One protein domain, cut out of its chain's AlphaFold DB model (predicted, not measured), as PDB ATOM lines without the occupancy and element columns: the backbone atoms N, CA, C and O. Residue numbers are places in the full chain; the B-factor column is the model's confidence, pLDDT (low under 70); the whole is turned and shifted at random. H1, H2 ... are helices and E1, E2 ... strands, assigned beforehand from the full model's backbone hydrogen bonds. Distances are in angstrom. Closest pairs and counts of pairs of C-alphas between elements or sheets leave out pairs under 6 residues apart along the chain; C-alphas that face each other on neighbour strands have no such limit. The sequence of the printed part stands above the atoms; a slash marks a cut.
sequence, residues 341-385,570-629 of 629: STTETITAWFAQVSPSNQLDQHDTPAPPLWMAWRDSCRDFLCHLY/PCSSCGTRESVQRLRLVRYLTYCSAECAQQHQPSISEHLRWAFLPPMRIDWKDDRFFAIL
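AT A GLANCE: This is residues 341 to 385 and 570 to 629 of the 629 residues of the protein "Predicted protein" of Phaeodactylum tricornutum (strain CCAP 1055/1) (UniProt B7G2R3). A loop-rich body holds the antiparallel strand pair E1 and E2 and a corner of helices H3 and H4; residues 375 to 384 of H2 stick out. The 105 printed residues, under half in H1, H2, E1, H3, H4, E2, are mostly helix by class and compact, with radius of gyration of the C-alphas 14.1 A and spans of 37 by 37 by 25 A.

HOW THE PARTS SIT: H1, residues 343 to 350, is apart from H2, residues 368 to 384. Look at E1, residues 581 to 583, antiparallel to E2, residues 626 to 628; N 582 and O 627 are within hydrogen-bond range, 2.8 A. H3, residues 594 to 599, meets H4, residues 601 to 610, only through their link. Every O i to N i+4 pair is within range in H1, H3 and H4, 11 of 13 in H2.

IN THESE COORDINATES: Find H1's start, C-alpha 343, at (215.897, 173.736, 113.204) and E2's end, C-alpha 628, at (188.648, 166.047, 107.597). H2 runs 23.3 A.

THE WHOLE: Residues 386 to 569 are cut out; C-alphas 385 and 570 are 28.6 A apart. Long links join H1 to H2 and H4 to E2; pLDDT is under 70 at residues 353 to 363, among others.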
ATOM      1  N   SER A 341     212.088 179.233 116.132       65.50
ATOM      2  CA  SER A 341     212.606 179.157 114.765       65.50
ATOM      3  C   SER A 341     213.862 178.297 114.613       65.50
ATOM      4  O   SER A 341     214.389 178.212 113.503       65.50
ATOM      5  N   THR A 342     214.353 177.647 115.677       68.75
ATOM      6  CA  THR A 342     215.517 176.753 115.547       68.75
ATOM      7  C   THR A 342     215.155 175.477 114.784       68.75
ATOM      8  O   THR A 342     214.045 174.952 114.912       68.75
ATOM      9  N   THR A 343     216.100 174.965 113.992       68.62
ATOM     10  CA  THR A 343     215.897 173.736 113.204       68.62
ATOM     11  C   THR A 343     215.672 172.538 114.123       68.62
ATOM     12  O   THR A 343     214.869 171.659 113.815       68.62
ATOM     13  N   GLU A 344     216.317 172.530 115.287       70.50
ATOM     14  CA  GLU A 344     216.168 171.519 116.328       70.50
ATOM     15  C   GLU A 344     214.753 171.529 116.917       70.50
ATOM     16  O   GLU A 344     214.118 170.476 116.976       70.50
ATOM     17  N   THR A 345     214.220 172.708 117.276       68.31
ATOM     18  CA  THR A 345     212.834 172.856 117.764       68.31
ATOM     19  C   THR A 345     211.838 172.374 116.711       68.31
ATOM     20  O   THR A 345     210.921 171.620 117.030       68.31
ATOM     21  N   ILE A 346     212.032 172.777 115.450       68.44
ATOM     22  CA  ILE A 346     211.195 172.358 114.321       68.44
ATOM     23  C   ILE A 346     211.229 170.831 114.174       68.44
ATOM     24  O   ILE A 346     210.188 170.188 114.100       68.44
ATOM     25  N   THR A 347     212.418 170.233 114.168       72.31
ATOM     26  CA  THR A 347     212.591 168.788 113.966       72.31
ATOM     27  C   THR A 347     211.980 167.980 115.110       72.31
ATOM     28  O   THR A 347     211.239 167.029 114.861       72.31
ATOM     29  N   ALA A 348     212.233 168.384 116.359       71.12
ATOM     30  CA  ALA A 348     211.641 167.763 117.542       71.12
ATOM     31  C   ALA A 348     210.111 167.850 117.520       71.12
ATOM     32  O   ALA A 348     209.427 166.912 117.916       71.12
ATOM     33  N   TRP A 349     209.578 168.957 117.008       72.69
ATOM     34  CA  TRP A 349     208.148 169.137 116.836       72.69
ATOM     35  C   TRP A 349     207.552 168.177 115.804       72.69
ATOM     36  O   TRP A 349     206.605 167.461 116.113       72.69
ATOM     37  N   PHE A 350     208.131 168.105 114.601       72.81
ATOM     38  CA  PHE A 350     207.666 167.198 113.545       72.81
ATOM     39  C   PHE A 350     207.694 165.727 113.974       72.81
ATOM     40  O   PHE A 350     206.846 164.954 113.534       72.81
ATOM     41  N   ALA A 351     208.632 165.346 114.845       72.81
ATOM     42  CA  ALA A 351     208.699 164.000 115.408       72.81
ATOM     43  C   ALA A 351     207.503 163.655 116.319       72.81
ATOM     44  O   ALA A 351     207.241 162.476 116.542       72.81
ATOM     45  N   GLN A 352     206.779 164.654 116.835       70.75
ATOM     46  CA  GLN A 352     205.623 164.469 117.722       70.75
ATOM     47  C   GLN A 352     204.273 164.545 116.998       70.75
ATOM     48  O   GLN A 352     203.257 164.151 117.563       70.75
ATOM     49  N   VAL A 353     204.231 165.025 115.750       69.44
ATOM     50  CA  VAL A 353     202.978 165.106 114.987       69.44
ATOM     51  C   VAL A 353     202.644 163.741 114.385       69.44
ATOM     52  O   VAL A 353     203.222 163.333 113.375       69.44
ATOM     53  N   SER A 354     201.685 163.040 114.988       65.88
ATOM     54  CA  SER A 354     201.156 161.788 114.441       65.88
ATOM     55  C   SER A 354     200.111 162.056 113.345       65.88
ATOM     56  O   SER A 354     199.229 162.896 113.543       65.88
ATOM     57  N   PRO A 355     200.147 161.341 112.203       62.19
ATOM     58  CA  PRO A 355     199.045 161.292 111.244       62.19
ATOM     59  C   PRO A 355     197.901 160.426 111.805       62.19
ATOM     60  O   PRO A 355     197.630 159.336 111.309       62.19
ATOM     61  N   SER A 356     197.248 160.856 112.886       64.06
ATOM     62  CA  SER A 356     195.974 160.259 113.305       64.06
ATOM     63  C   SER A 356     194.848 160.921 112.513       64.06
ATOM     64  O   SER A 356     194.893 162.120 112.297       64.06
ATOM     65  N   ASN A 357     193.818 160.196 112.064       53.94
ATOM     66  CA  ASN A 357     192.672 160.814 111.363       53.94
ATOM     67  C   ASN A 357     191.685 161.515 112.309       53.94
ATOM     68  O   ASN A 357     190.821 162.259 111.851       53.94
ATOM     69  N   GLN A 358     191.811 161.298 113.618       57.09
ATOM     70  CA  GLN A 358     190.983 161.944 114.629       57.09
ATOM     71  C   GLN A 358     191.679 163.207 115.142       57.09
ATOM     72  O   GLN A 358     192.905 163.265 115.226       57.09
ATOM     73  N   LEU A 359     190.892 164.241 115.437       56.31
ATOM     74  CA  LEU A 359     191.360 165.340 116.273       56.31
ATOM     75  C   LEU A 359     191.470 164.773 117.688       56.31
ATOM     76  O   LEU A 359     190.453 164.649 118.368       56.31
ATOM     77  N   ASP A 360     192.674 164.375 118.098       57.44
ATOM     78  CA  ASP A 360     192.910 163.972 119.483       57.44
ATOM     79  C   ASP A 360     192.548 165.143 120.412       57.44
ATOM     80  O   ASP A 360     192.759 166.320 120.094       57.44
ATOM     81  N   GLN A 361     191.886 164.816 121.523       54.66
ATOM     82  CA  GLN A 361     191.275 165.785 122.425       54.66
ATOM     83  C   GLN A 361     192.344 166.758 122.948       54.66
ATOM     84  O   GLN A 361     193.177 166.387 123.760       54.66
ATOM     85  N   HIS A 362     192.282 168.016 122.497       55.31
ATOM     86  CA  HIS A 362     193.111 169.158 122.931       55.31
ATOM     87  C   HIS A 362     194.541 169.257 122.378       55.31
ATOM     88  O   HIS A 362     195.160 170.311 122.545       55.31
ATOM     89  N   ASP A 363     195.035 168.266 121.638       61.16
ATOM     90  CA  ASP A 363     196.432 168.264 121.206       61.16
ATOM     91  C   ASP A 363     196.643 169.112 119.950       61.16
ATOM     92  O   ASP A 363     196.532 168.649 118.815       61.16
ATOM     93  N   THR A 364     197.017 170.376 120.148       70.62
ATOM     94  CA  THR A 364     197.860 171.057 119.163       70.62
ATOM     95  C   THR A 364     199.286 170.609 119.424       70.62
ATOM     96  O   THR A 364     199.872 171.077 120.409       70.62
ATOM     97  N   PRO A 365     199.887 169.790 118.542       71.38
ATOM     98  CA  PRO A 365     201.239 169.301 118.749       71.38
ATOM     99  C   PRO A 365     202.191 170.461 119.047       71.38
ATOM    100  O   PRO A 365     202.114 171.533 118.431       71.38
ATOM    101  N   ALA A 366     203.078 170.279 120.016       73.50
ATOM    102  CA  ALA A 366     204.088 171.251 120.423       73.50
ATOM    103  C   ALA A 366     205.192 170.525 121.196       73.50
ATOM    104  O   ALA A 366     204.888 169.540 121.860       73.50
ATOM    105  N   PRO A 367     206.446 171.022 121.203       75.50
ATOM    106  CA  PRO A 367     207.440 170.477 122.121       75.50
ATOM    107  C   PRO A 367     206.931 170.559 123.576       75.50
ATOM    108  O   PRO A 367     206.209 171.508 123.901       75.50
ATOM    109  N   PRO A 368     207.331 169.651 124.486       79.62
ATOM    110  CA  PRO A 368     206.741 169.550 125.827       79.62
ATOM    111  C   PRO A 368     206.737 170.855 126.630       79.62
ATOM    112  O   PRO A 368     205.754 171.182 127.288       79.62
ATOM    113  N   LEU A 369     207.804 171.652 126.528       77.88
ATOM    114  CA  LEU A 369     207.889 172.952 127.195       77.88
ATOM    115  C   LEU A 369     206.860 173.969 126.664       77.88
ATOM    116  O   LEU A 369     206.372 174.805 127.421       77.88
ATOM    117  N   TRP A 370     206.526 173.910 125.372       77.56
ATOM    118  CA  TRP A 370     205.498 174.758 124.760       77.56
ATOM    119  C   TRP A 370     204.101 174.318 125.136       77.56
ATOM    120  O   TRP A 370     203.267 175.184 125.380       77.56
ATOM    121  N   MET A 371     203.855 173.007 125.176       76.69
ATOM    122  CA  MET A 371     202.591 172.481 125.690       76.69
ATOM    123  C   MET A 371     202.399 172.980 127.117       76.69
ATOM    124  O   MET A 371     201.488 173.760 127.355       76.69
ATOM    125  N   ALA A 372     203.380 172.763 127.998       79.25
ATOM    126  CA  ALA A 372     203.330 173.263 129.371       79.25
ATOM    127  C   ALA A 372     203.113 174.789 129.470       79.25
ATOM    128  O   ALA A 372     202.414 175.254 130.368       79.25
ATOM    129  N   TRP A 373     203.685 175.587 128.559       79.19
ATOM    130  CA  TRP A 373     203.434 177.034 128.492       79.19
ATOM    131  C   TRP A 373     202.004 177.379 128.055       79.19
ATOM    132  O   TRP A 373     201.377 178.266 128.638       79.19
ATOM    133  N   ARG A 374     201.491 176.719 127.011       77.06
ATOM    134  CA  ARG A 374     200.119 176.911 126.521       77.06
ATOM    135  C   ARG A 374     199.110 176.460 127.574       77.06
ATOM    136  O   ARG A 374     198.174 177.201 127.863       77.06
ATOM    137  N   ASP A 375     199.355 175.322 128.204       77.75
ATOM    138  CA  ASP A 375     198.521 174.746 129.255       77.75
ATOM    139  C   ASP A 375     198.528 175.647 130.494       77.75
ATOM    140  O   ASP A 375     197.479 175.909 131.079       77.75
ATOM    141  N   SER A 376     199.668 176.265 130.841       77.25
ATOM    142  CA  SER A 376     199.707 177.272 131.915       77.25
ATOM    143  C   SER A 376     198.920 178.543 131.582       77.25
ATOM    144  O   SER A 376     198.442 179.223 132.490       77.25
ATOM    145  N   CYS A 377     198.752 178.881 130.300       74.25
ATOM    146  CA  CYS A 377     197.864 179.964 129.865       74.25
ATOM    147  C   CYS A 377     196.387 179.560 129.826       74.25
ATOM    148  O   CYS A 377     195.533 180.437 129.894       74.25
ATOM    149  N   ARG A 378     196.077 178.276 129.640       77.75
ATOM    150  CA  ARG A 378     194.723 177.794 129.352       77.75
ATOM    151  C   ARG A 378     194.106 177.088 130.547       77.75
ATOM    152  O   ARG A 378     193.113 177.557 131.097       77.75
ATOM    153  N   ASP A 379     194.698 175.975 130.957       78.19
ATOM    154  CA  ASP A 379     194.028 174.958 131.756       78.19
ATOM    155  C   ASP A 379     193.565 175.511 133.087       78.19
ATOM    156  O   ASP A 379     192.382 175.408 133.405       78.19
ATOM    157  N   PHE A 380     194.446 176.177 133.835       75.88
ATOM    158  CA  PHE A 380     194.063 176.735 135.132       75.88
ATOM    159  C   PHE A 380     192.817 177.627 135.028       75.88
ATOM    160  O   PHE A 380     191.945 177.619 135.895       75.88
ATOM    161  N   LEU A 381     192.712 178.399 133.952       76.81
ATOM    162  CA  LEU A 381     191.643 179.371 133.787       76.81
ATOM    163  C   LEU A 381     190.381 178.733 133.247       76.81
ATOM    164  O   LEU A 381     189.300 179.121 133.671       76.81
ATOM    165  N   CYS A 382     190.498 177.728 132.386       81.50
ATOM    166  CA  CYS A 382     189.354 176.912 132.013       81.50
ATOM    167  C   CYS A 382     188.730 176.249 133.252       81.50
ATOM    168  O   CYS A 382     187.511 176.317 133.425       81.50
ATOM    169  N   HIS A 383     189.557 175.735 134.173       82.31
ATOM    170  CA  HIS A 383     189.101 175.204 135.462       82.31
ATOM    171  C   HIS A 383     188.474 176.292 136.346       82.31
ATOM    172  O   HIS A 383     187.457 176.044 136.995       82.31
ATOM    173  N   LEU A 384     189.039 177.504 136.360       79.38
ATOM    174  CA  LEU A 384     188.522 178.605 137.173       79.38
ATOM    175  C   LEU A 384     187.236 179.232 136.613       79.38
ATOM    176  O   LEU A 384     186.436 179.765 137.376       79.38
ATOM    177  N   TYR A 385     187.054 179.229 135.298       84.12
ATOM    178  CA  TYR A 385     186.008 179.975 134.606       84.12
ATOM    179  C   TYR A 385     185.152 179.040 133.750       84.12
ATOM    180  O   TYR A 385     184.159 178.504 134.239       84.12
ATOM    181  N   PRO A 570     182.468 178.180 107.484       91.31
ATOM    182  CA  PRO A 570     182.877 178.815 106.243       91.31
ATOM    183  C   PRO A 570     184.397 178.806 106.116       91.31
ATOM    184  O   PRO A 570     185.125 178.990 107.090       91.31
ATOM    185  N   CYS A 571     184.868 178.675 104.881       93.69
ATOM    186  CA  CYS A 571     186.291 178.703 104.579       93.69
ATOM    187  C   CYS A 571     186.954 180.014 105.020       93.69
ATOM    188  O   CYS A 571     186.545 181.093 104.599       93.69
ATOM    189  N   SER A 572     188.051 179.904 105.767       91.88
ATOM    190  CA  SER A 572     188.857 181.028 106.259       91.88
ATOM    191  C   SER A 572     189.528 181.845 105.152       91.88
ATOM    192  O   SER A 572     189.969 182.955 105.411       91.88
ATOM    193  N   SER A 573     189.615 181.314 103.927       94.00
ATOM    194  CA  SER A 573     190.154 182.032 102.764       94.00
ATOM    195  C   SER A 573     189.060 182.758 101.978       94.00
ATOM    196  O   SER A 573     189.123 183.971 101.813       94.00
ATOM    197  N   CYS A 574     188.047 182.036 101.486       94.06
ATOM    198  CA  CYS A 574     187.059 182.618 100.575       94.06
ATOM    199  C   CYS A 574     185.749 183.047 101.244       94.06
ATOM    200  O   CYS A 574     184.960 183.737 100.608       94.06
ATOM    201  N   GLY A 575     185.450 182.580 102.462       91.50
ATOM    202  CA  GLY A 575     184.214 182.865 103.208       91.50
ATOM    203  C   GLY A 575     182.905 182.364 102.574       91.50
ATOM    204  O   GLY A 575     181.836 182.478 103.173       91.50
ATOM    205  N   THR A 576     182.956 181.809 101.361       90.50
ATOM    206  CA  THR A 576     181.783 181.553 100.504       90.50
ATOM    207  C   THR A 576     181.442 180.078 100.335       90.50
ATOM    208  O   THR A 576     180.372 179.755  99.820       90.50
ATOM    209  N   ARG A 577     182.312 179.165 100.768       93.38
ATOM    210  CA  ARG A 577     182.092 177.713 100.711       93.38
ATOM    211  C   ARG A 577     182.205 177.109 102.103       93.38
ATOM    212  O   ARG A 577     182.930 177.647 102.940       93.38
ATOM    213  N   GLU A 578     181.487 176.012 102.319       93.50
ATOM    214  CA  GLU A 578     181.657 175.178 103.511       93.50
ATOM    215  C   GLU A 578     183.051 174.551 103.485       93.50
ATOM    216  O   GLU A 578     183.528 174.112 102.434       93.50
ATOM    217  N   SER A 579     183.712 174.546 104.630       95.12
ATOM    218  CA  SER A 579     185.003 173.907 104.808       95.12
ATOM    219  C   SER A 579     184.861 172.390 104.858       95.12
ATOM    220  O   SER A 579     183.917 171.858 105.430       95.12
ATOM    221  N   VAL A 580     185.835 171.700 104.270       94.69
ATOM    222  CA  VAL A 580     185.929 170.232 104.252       94.69
ATOM    223  C   VAL A 580     187.098 169.722 105.087       94.69
ATOM    224  O   VAL A 580     187.130 168.550 105.443       94.69
ATOM    225  N   GLN A 581     188.055 170.595 105.413       93.00
ATOM    226  CA  GLN A 581     189.127 170.279 106.346       93.00
ATOM    227  C   GLN A 581     189.415 171.448 107.285       93.00
ATOM    228  O   GLN A 581     189.204 172.623 106.956       93.00
ATOM    229  N   ARG A 582     189.943 171.105 108.455       92.38
ATOM    230  CA  ARG A 582     190.405 172.013 109.501       92.38
ATOM    231  C   ARG A 582     191.900 171.847 109.705       92.38
ATOM    232  O   ARG A 582     192.401 170.726 109.729       92.38
ATOM    233  N   LEU A 583     192.604 172.958 109.887       90.12
ATOM    234  CA  LEU A 583     194.019 172.935 110.223       90.12
ATOM    235  C   LEU A 583     194.187 172.564 111.707       90.12
ATOM    236  O   LEU A 583     193.840 173.347 112.584       90.12
ATOM    237  N   ARG A 584     194.747 171.389 112.001       86.06
ATOM    238  CA  ARG A 584     194.980 170.859 113.361       86.06
ATOM    239  C   ARG A 584     195.784 171.812 114.237       86.06
ATOM    240  O   ARG A 584     195.519 171.943 115.421       86.06
ATOM    241  N   LEU A 585     196.743 172.503 113.627       81.25
ATOM    242  CA  LEU A 585     197.680 173.384 114.322       81.25
ATOM    243  C   LEU A 585     197.075 174.722 114.740       81.25
ATOM    244  O   LEU A 585     197.601 175.398 115.618       81.25
ATOM    245  N   VAL A 586     196.013 175.135 114.051       84.12
ATOM    246  CA  VAL A 586     195.333 176.412 114.240       84.12
ATOM    247  C   VAL A 586     193.871 176.191 113.871       84.12
ATOM    248  O   VAL A 586     193.445 176.410 112.738       84.12
ATOM    249  N   ARG A 587     193.089 175.698 114.824       87.00
ATOM    250  CA  ARG A 587     191.828 175.003 114.528       87.00
ATOM    251  C   ARG A 587     190.705 175.913 114.062       87.00
ATOM    252  O   ARG A 587     189.759 175.458 113.420       87.00
ATOM    253  N   TYR A 588     190.820 177.207 114.338       86.06
ATOM    254  CA  TYR A 588     189.897 178.211 113.819       86.06
ATOM    255  C   TYR A 588     190.127 178.491 112.322       86.06
ATOM    256  O   TYR A 588     189.317 179.171 111.691       86.06
ATOM    257  N   LEU A 589     191.198 177.948 111.729       90.12
ATOM    258  CA  LEU A 589     191.415 177.947 110.288       90.12
ATOM    259  C   LEU A 589     190.827 176.685 109.654       90.12
ATOM    260  O   LEU A 589     191.221 175.555 109.946       90.12
ATOM    261  N   THR A 590     189.887 176.889 108.738       93.31
ATOM    262  CA  THR A 590     189.215 175.823 107.995       93.31
ATOM    263  C   THR A 590     189.158 176.175 106.514       93.31
ATOM    264  O   THR A 590     189.101 177.349 106.138       93.31
ATOM    265  N   TYR A 591     189.197 175.173 105.638       95.88
ATOM    266  CA  TYR A 591     189.221 175.419 104.200       95.88
ATOM    267  C   TYR A 591     188.336 174.462 103.418       95.88
ATOM    268  O   TYR A 591     188.111 173.315 103.793       95.88
ATOM    269  N   CYS A 592     187.843 174.970 102.294       96.56
ATOM    270  CA  CYS A 592     186.977 174.249 101.368       96.56
ATOM    271  C   CYS A 592     187.739 173.538 100.239       96.56
ATOM    272  O   CYS A 592     187.162 172.682  99.577       96.56
ATOM    273  N   SER A 593     188.999 173.905  99.976       97.00
ATOM    274  CA  SER A 593     189.840 173.252  98.972       97.00
ATOM    275  C   SER A 593     191.325 173.575  99.159       97.00
ATOM    276  O   SER A 593     191.680 174.533  99.855       97.00
ATOM    277  N   ALA A 594     192.175 172.810  98.469       97.00
ATOM    278  CA  ALA A 594     193.623 172.993  98.449       97.00
ATOM    279  C   ALA A 594     194.033 174.383  97.941       97.00
ATOM    280  O   ALA A 594     194.951 174.994  98.480       97.00
ATOM    281  N   GLU A 595     193.328 174.920  96.943       97.75
ATOM    282  CA  GLU A 595     193.606 176.245  96.379       97.75
ATOM    283  C   GLU A 595     193.368 177.341  97.418       97.75
ATOM    284  O   GLU A 595     194.191 178.243  97.559       97.75
ATOM    285  N   CYS A 596     192.282 177.241  98.190       97.19
ATOM    286  CA  CYS A 596     191.995 178.175  99.276       97.19
ATOM    287  C   CYS A 596     193.043 178.085 100.393       97.19
ATOM    288  O   CYS A 596     193.490 179.117 100.893       97.19
ATOM    289  N   ALA A 597     193.476 176.877 100.768       95.50
ATOM    290  CA  ALA A 597     194.557 176.710 101.738       95.50
ATOM    291  C   ALA A 597     195.880 177.294 101.212       95.50
ATOM    292  O   ALA A 597     196.574 178.001 101.938       95.50
ATOM    293  N   GLN A 598     196.202 177.066  99.935       94.94
ATOM    294  CA  GLN A 598     197.411 177.565  99.279       94.94
ATOM    295  C   GLN A 598     197.422 179.097  99.154       94.94
ATOM    296  O   GLN A 598     198.454 179.722  99.398       94.94
ATOM    297  N   GLN A 599     196.287 179.711  98.810       93.88
ATOM    298  CA  GLN A 599     196.129 181.170  98.776       93.88
ATOM    299  C   GLN A 599     196.267 181.791 100.170       93.88
ATOM    300  O   GLN A 599     196.790 182.894 100.302       93.88
ATOM    301  N   HIS A 600     195.844 181.072 101.214       92.94
ATOM    302  CA  HIS A 600     195.912 181.542 102.595       92.94
ATOM    303  C   HIS A 600     197.241 181.224 103.304       92.94
ATOM    304  O   HIS A 600     197.374 181.533 104.484       92.94
ATOM    305  N   GLN A 601     198.237 180.640 102.623       89.94
ATOM    306  CA  GLN A 601     199.535 180.273 103.225       89.94
ATOM    307  C   GLN A 601     200.271 181.421 103.934       89.94
ATOM    308  O   GLN A 601     200.844 181.159 104.997       89.94
ATOM    309  N   PRO A 602     200.271 182.673 103.424       84.25
ATOM    310  CA  PRO A 602     200.880 183.786 104.147       84.25
ATOM    311  C   PRO A 602     200.242 183.986 105.526       84.25
ATOM    312  O   PRO A 602     200.957 184.038 106.522       84.25
ATOM    313  N   SER A 603     198.907 183.985 105.599       84.38
ATOM    314  CA  SER A 603     198.189 184.091 106.870       84.38
ATOM    315  C   SER A 603     198.385 182.854 107.740       84.38
ATOM    316  O   SER A 603     198.608 183.001 108.933       84.38
ATOM    317  N   ILE A 604     198.363 181.637 107.172       85.44
ATOM    318  CA  ILE A 604     198.670 180.399 107.917       85.44
ATOM    319  C   ILE A 604     200.016 180.550 108.622       85.44
ATOM    320  O   ILE A 604     200.110 180.302 109.818       85.44
ATOM    321  N   SER A 605     201.042 181.014 107.908       80.06
ATOM    322  CA  SER A 605     202.377 181.208 108.475       80.06
ATOM    323  C   SER A 605     202.389 182.209 109.634       80.06
ATOM    324  O   SER A 605     203.162 182.031 110.572       80.06
ATOM    325  N   GLU A 606     201.550 183.248 109.594       74.19
ATOM    326  CA  GLU A 606     201.382 184.190 110.709       74.19
ATOM    327  C   GLU A 606     200.638 183.552 111.886       74.19
ATOM    328  O   GLU A 606     201.109 183.623 113.020       74.19
ATOM    329  N   HIS A 607     199.544 182.840 111.621       77.88
ATOM    330  CA  HIS A 607     198.784 182.142 112.651       77.88
ATOM    331  C   HIS A 607     199.584 181.035 113.345       77.88
ATOM    332  O   HIS A 607     199.442 180.843 114.551       77.88
ATOM    333  N   LEU A 608     200.470 180.343 112.625       77.50
ATOM    334  CA  LEU A 608     201.410 179.403 113.228       77.50
ATOM    335  C   LEU A 608     202.327 180.113 114.220       77.50
ATOM    336  O   LEU A 608     202.454 179.643 115.343       77.50
ATOM    337  N   ARG A 609     202.890 181.277 113.869       72.88
ATOM    338  CA  ARG A 609     203.728 182.048 114.804       72.88
ATOM    339  C   ARG A 609     202.966 182.414 116.075       72.88
ATOM    340  O   ARG A 609     203.528 182.312 117.158       72.88
ATOM    341  N   TRP A 610     201.686 182.765 115.958       68.38
ATOM    342  CA  TRP A 610     200.817 183.055 117.107       68.38
ATOM    343  C   TRP A 610     200.482 181.838 117.948       68.38
ATOM    344  O   TRP A 610     200.399 181.928 119.169       68.38
ATOM    345  N   ALA A 611     200.368 180.677 117.313       71.00
ATOM    346  CA  ALA A 611     200.329 179.411 118.016       71.00
ATOM    347  C   ALA A 611     201.706 179.025 118.578       71.00
ATOM    348  O   ALA A 611     201.831 177.947 119.142       71.00
ATOM    349  N   PHE A 612     202.747 179.853 118.463       72.31
ATOM    350  CA  PHE A 612     204.124 179.529 118.848       72.31
ATOM    351  C   PHE A 612     204.733 178.383 118.042       72.31
ATOM    352  O   PHE A 612     205.552 177.611 118.537       72.31
ATOM    353  N   LEU A 613     204.318 178.255 116.792       73.38
ATOM    354  CA  LEU A 613     204.815 177.282 115.840       73.38
ATOM    355  C   LEU A 613     205.717 177.969 114.806       73.38
ATOM    356  O   LEU A 613     205.531 179.150 114.488       73.38
ATOM    357  N   PRO A 614     206.703 177.241 114.260       72.12
ATOM    358  CA  PRO A 614     207.561 177.775 113.220       72.12
ATOM    359  C   PRO A 614     206.724 178.144 111.990       72.12
ATOM    360  O   PRO A 614     205.848 177.367 111.595       72.12
ATOM    361  N   PRO A 615     206.991 179.289 111.339       74.94
ATOM    362  CA  PRO A 615     206.361 179.582 110.065       74.94
ATOM    363  C   PRO A 615     206.837 178.556 109.042       74.94
ATOM    364  O   PRO A 615     208.024 178.475 108.729       74.94
ATOM    365  N   MET A 616     205.905 177.775 108.519       81.00
ATOM    366  CA  MET A 616     206.191 176.754 107.528       81.00
ATOM    367  C   MET A 616     205.066 176.696 106.509       81.00
ATOM    368  O   MET A 616     203.917 177.031 106.798       81.00
ATOM    369  N   ARG A 617     205.413 176.241 105.307       86.19
ATOM    370  CA  ARG A 617     204.411 175.903 104.309       86.19
ATOM    371  C   ARG A 617     203.749 174.598 104.723       86.19
ATOM    372  O   ARG A 617     204.438 173.600 104.913       86.19
ATOM    373  N   ILE A 618     202.429 174.617 104.822       87.69
ATOM    374  CA  ILE A 618     201.646 173.436 105.177       87.69
ATOM    375  C   ILE A 618     201.051 172.844 103.906       87.69
ATOM    376  O   ILE A 618     200.347 173.543 103.174       87.69
ATOM    377  N   ASP A 619     201.332 171.571 103.638       90.44
ATOM    378  CA  ASP A 619     200.690 170.850 102.542       90.44
ATOM    379  C   ASP A 619     199.261 170.460 102.939       90.44
ATOM    380  O   ASP A 619     199.028 169.856 103.983       90.44
ATOM    381  N   TRP A 620     198.302 170.814 102.086       91.75
ATOM    382  CA  TRP A 620     196.892 170.453 102.220       91.75
ATOM    383  C   TRP A 620     196.663 168.941 102.287       91.75
ATOM    384  O   TRP A 620     195.734 168.485 102.943       91.75
ATOM    385  N   LYS A 621     197.495 168.160 101.590       90.56
ATOM    386  CA  LYS A 621     197.366 166.697 101.526       90.56
ATOM    387  C   LYS A 621     197.977 165.978 102.725       90.56
ATOM    388  O   LYS A 621     197.953 164.753 102.771       90.56
ATOM    389  N   ASP A 622     198.591 166.721 103.638       88.62
ATOM    390  CA  ASP A 622     199.251 166.148 104.792       88.62
ATOM    391  C   ASP A 622     198.266 166.046 105.958       88.62
ATOM    392  O   ASP A 622     197.979 167.026 106.654       88.62
ATOM    393  N   ASP A 623     197.755 164.836 106.178       84.88
ATOM    394  CA  ASP A 623     196.764 164.536 107.218       84.88
ATOM    395  C   ASP A 623     197.310 164.763 108.645       84.88
ATOM    396  O   ASP A 623     196.543 164.876 109.605       84.88
ATOM    397  N   ARG A 624     198.635 164.925 108.794       81.44
ATOM    398  CA  ARG A 624     199.271 165.410 110.034       81.44
ATOM    399  C   ARG A 624     198.863 166.837 110.383       81.44
ATOM    400  O   ARG A 624     198.899 167.222 111.549       81.44
ATOM    401  N   PHE A 625     198.501 167.637 109.383       85.81
ATOM    402  CA  PHE A 625     198.145 169.044 109.545       85.81
ATOM    403  C   PHE A 625     196.679 169.312 109.298       85.81
ATOM    404  O   PHE A 625     196.120 170.173 109.970       85.81
ATOM    405  N   PHE A 626     196.040 168.582 108.391       88.38
ATOM    406  CA  PHE A 626     194.626 168.759 108.107       88.38
ATOM    407  C   PHE A 626     193.802 167.587 108.634       88.38
ATOM    408  O   PHE A 626     194.122 166.424 108.431       88.38
ATOM    409  N   ALA A 627     192.727 167.907 109.348       87.44
ATOM    410  CA  ALA A 627     191.699 166.953 109.733       87.44
ATOM    411  C   ALA A 627     190.488 167.133 108.817       87.44
ATOM    412  O   ALA A 627     190.088 168.266 108.542       87.44
ATOM    413  N   ILE A 628     189.904 166.029 108.354       87.38
ATOM    414  CA  ILE A 628     188.648 166.047 107.597       87.38
ATOM    415  C   ILE A 628     187.506 166.434 108.544       87.38
ATOM    416  O   ILE A 628     187.459 165.959 109.678       87.38
ATOM    417  N   LEU A 629     186.624 167.321 108.074       86.44
ATOM    418  CA  LEU A 629     185.473 167.840 108.816       86.44
ATOM    419  C   LEU A 629     184.195 167.048 108.575       86.44
ATOM    420  O   LEU A 629     183.904 166.693 107.412       86.44
TER     421      LEU A 629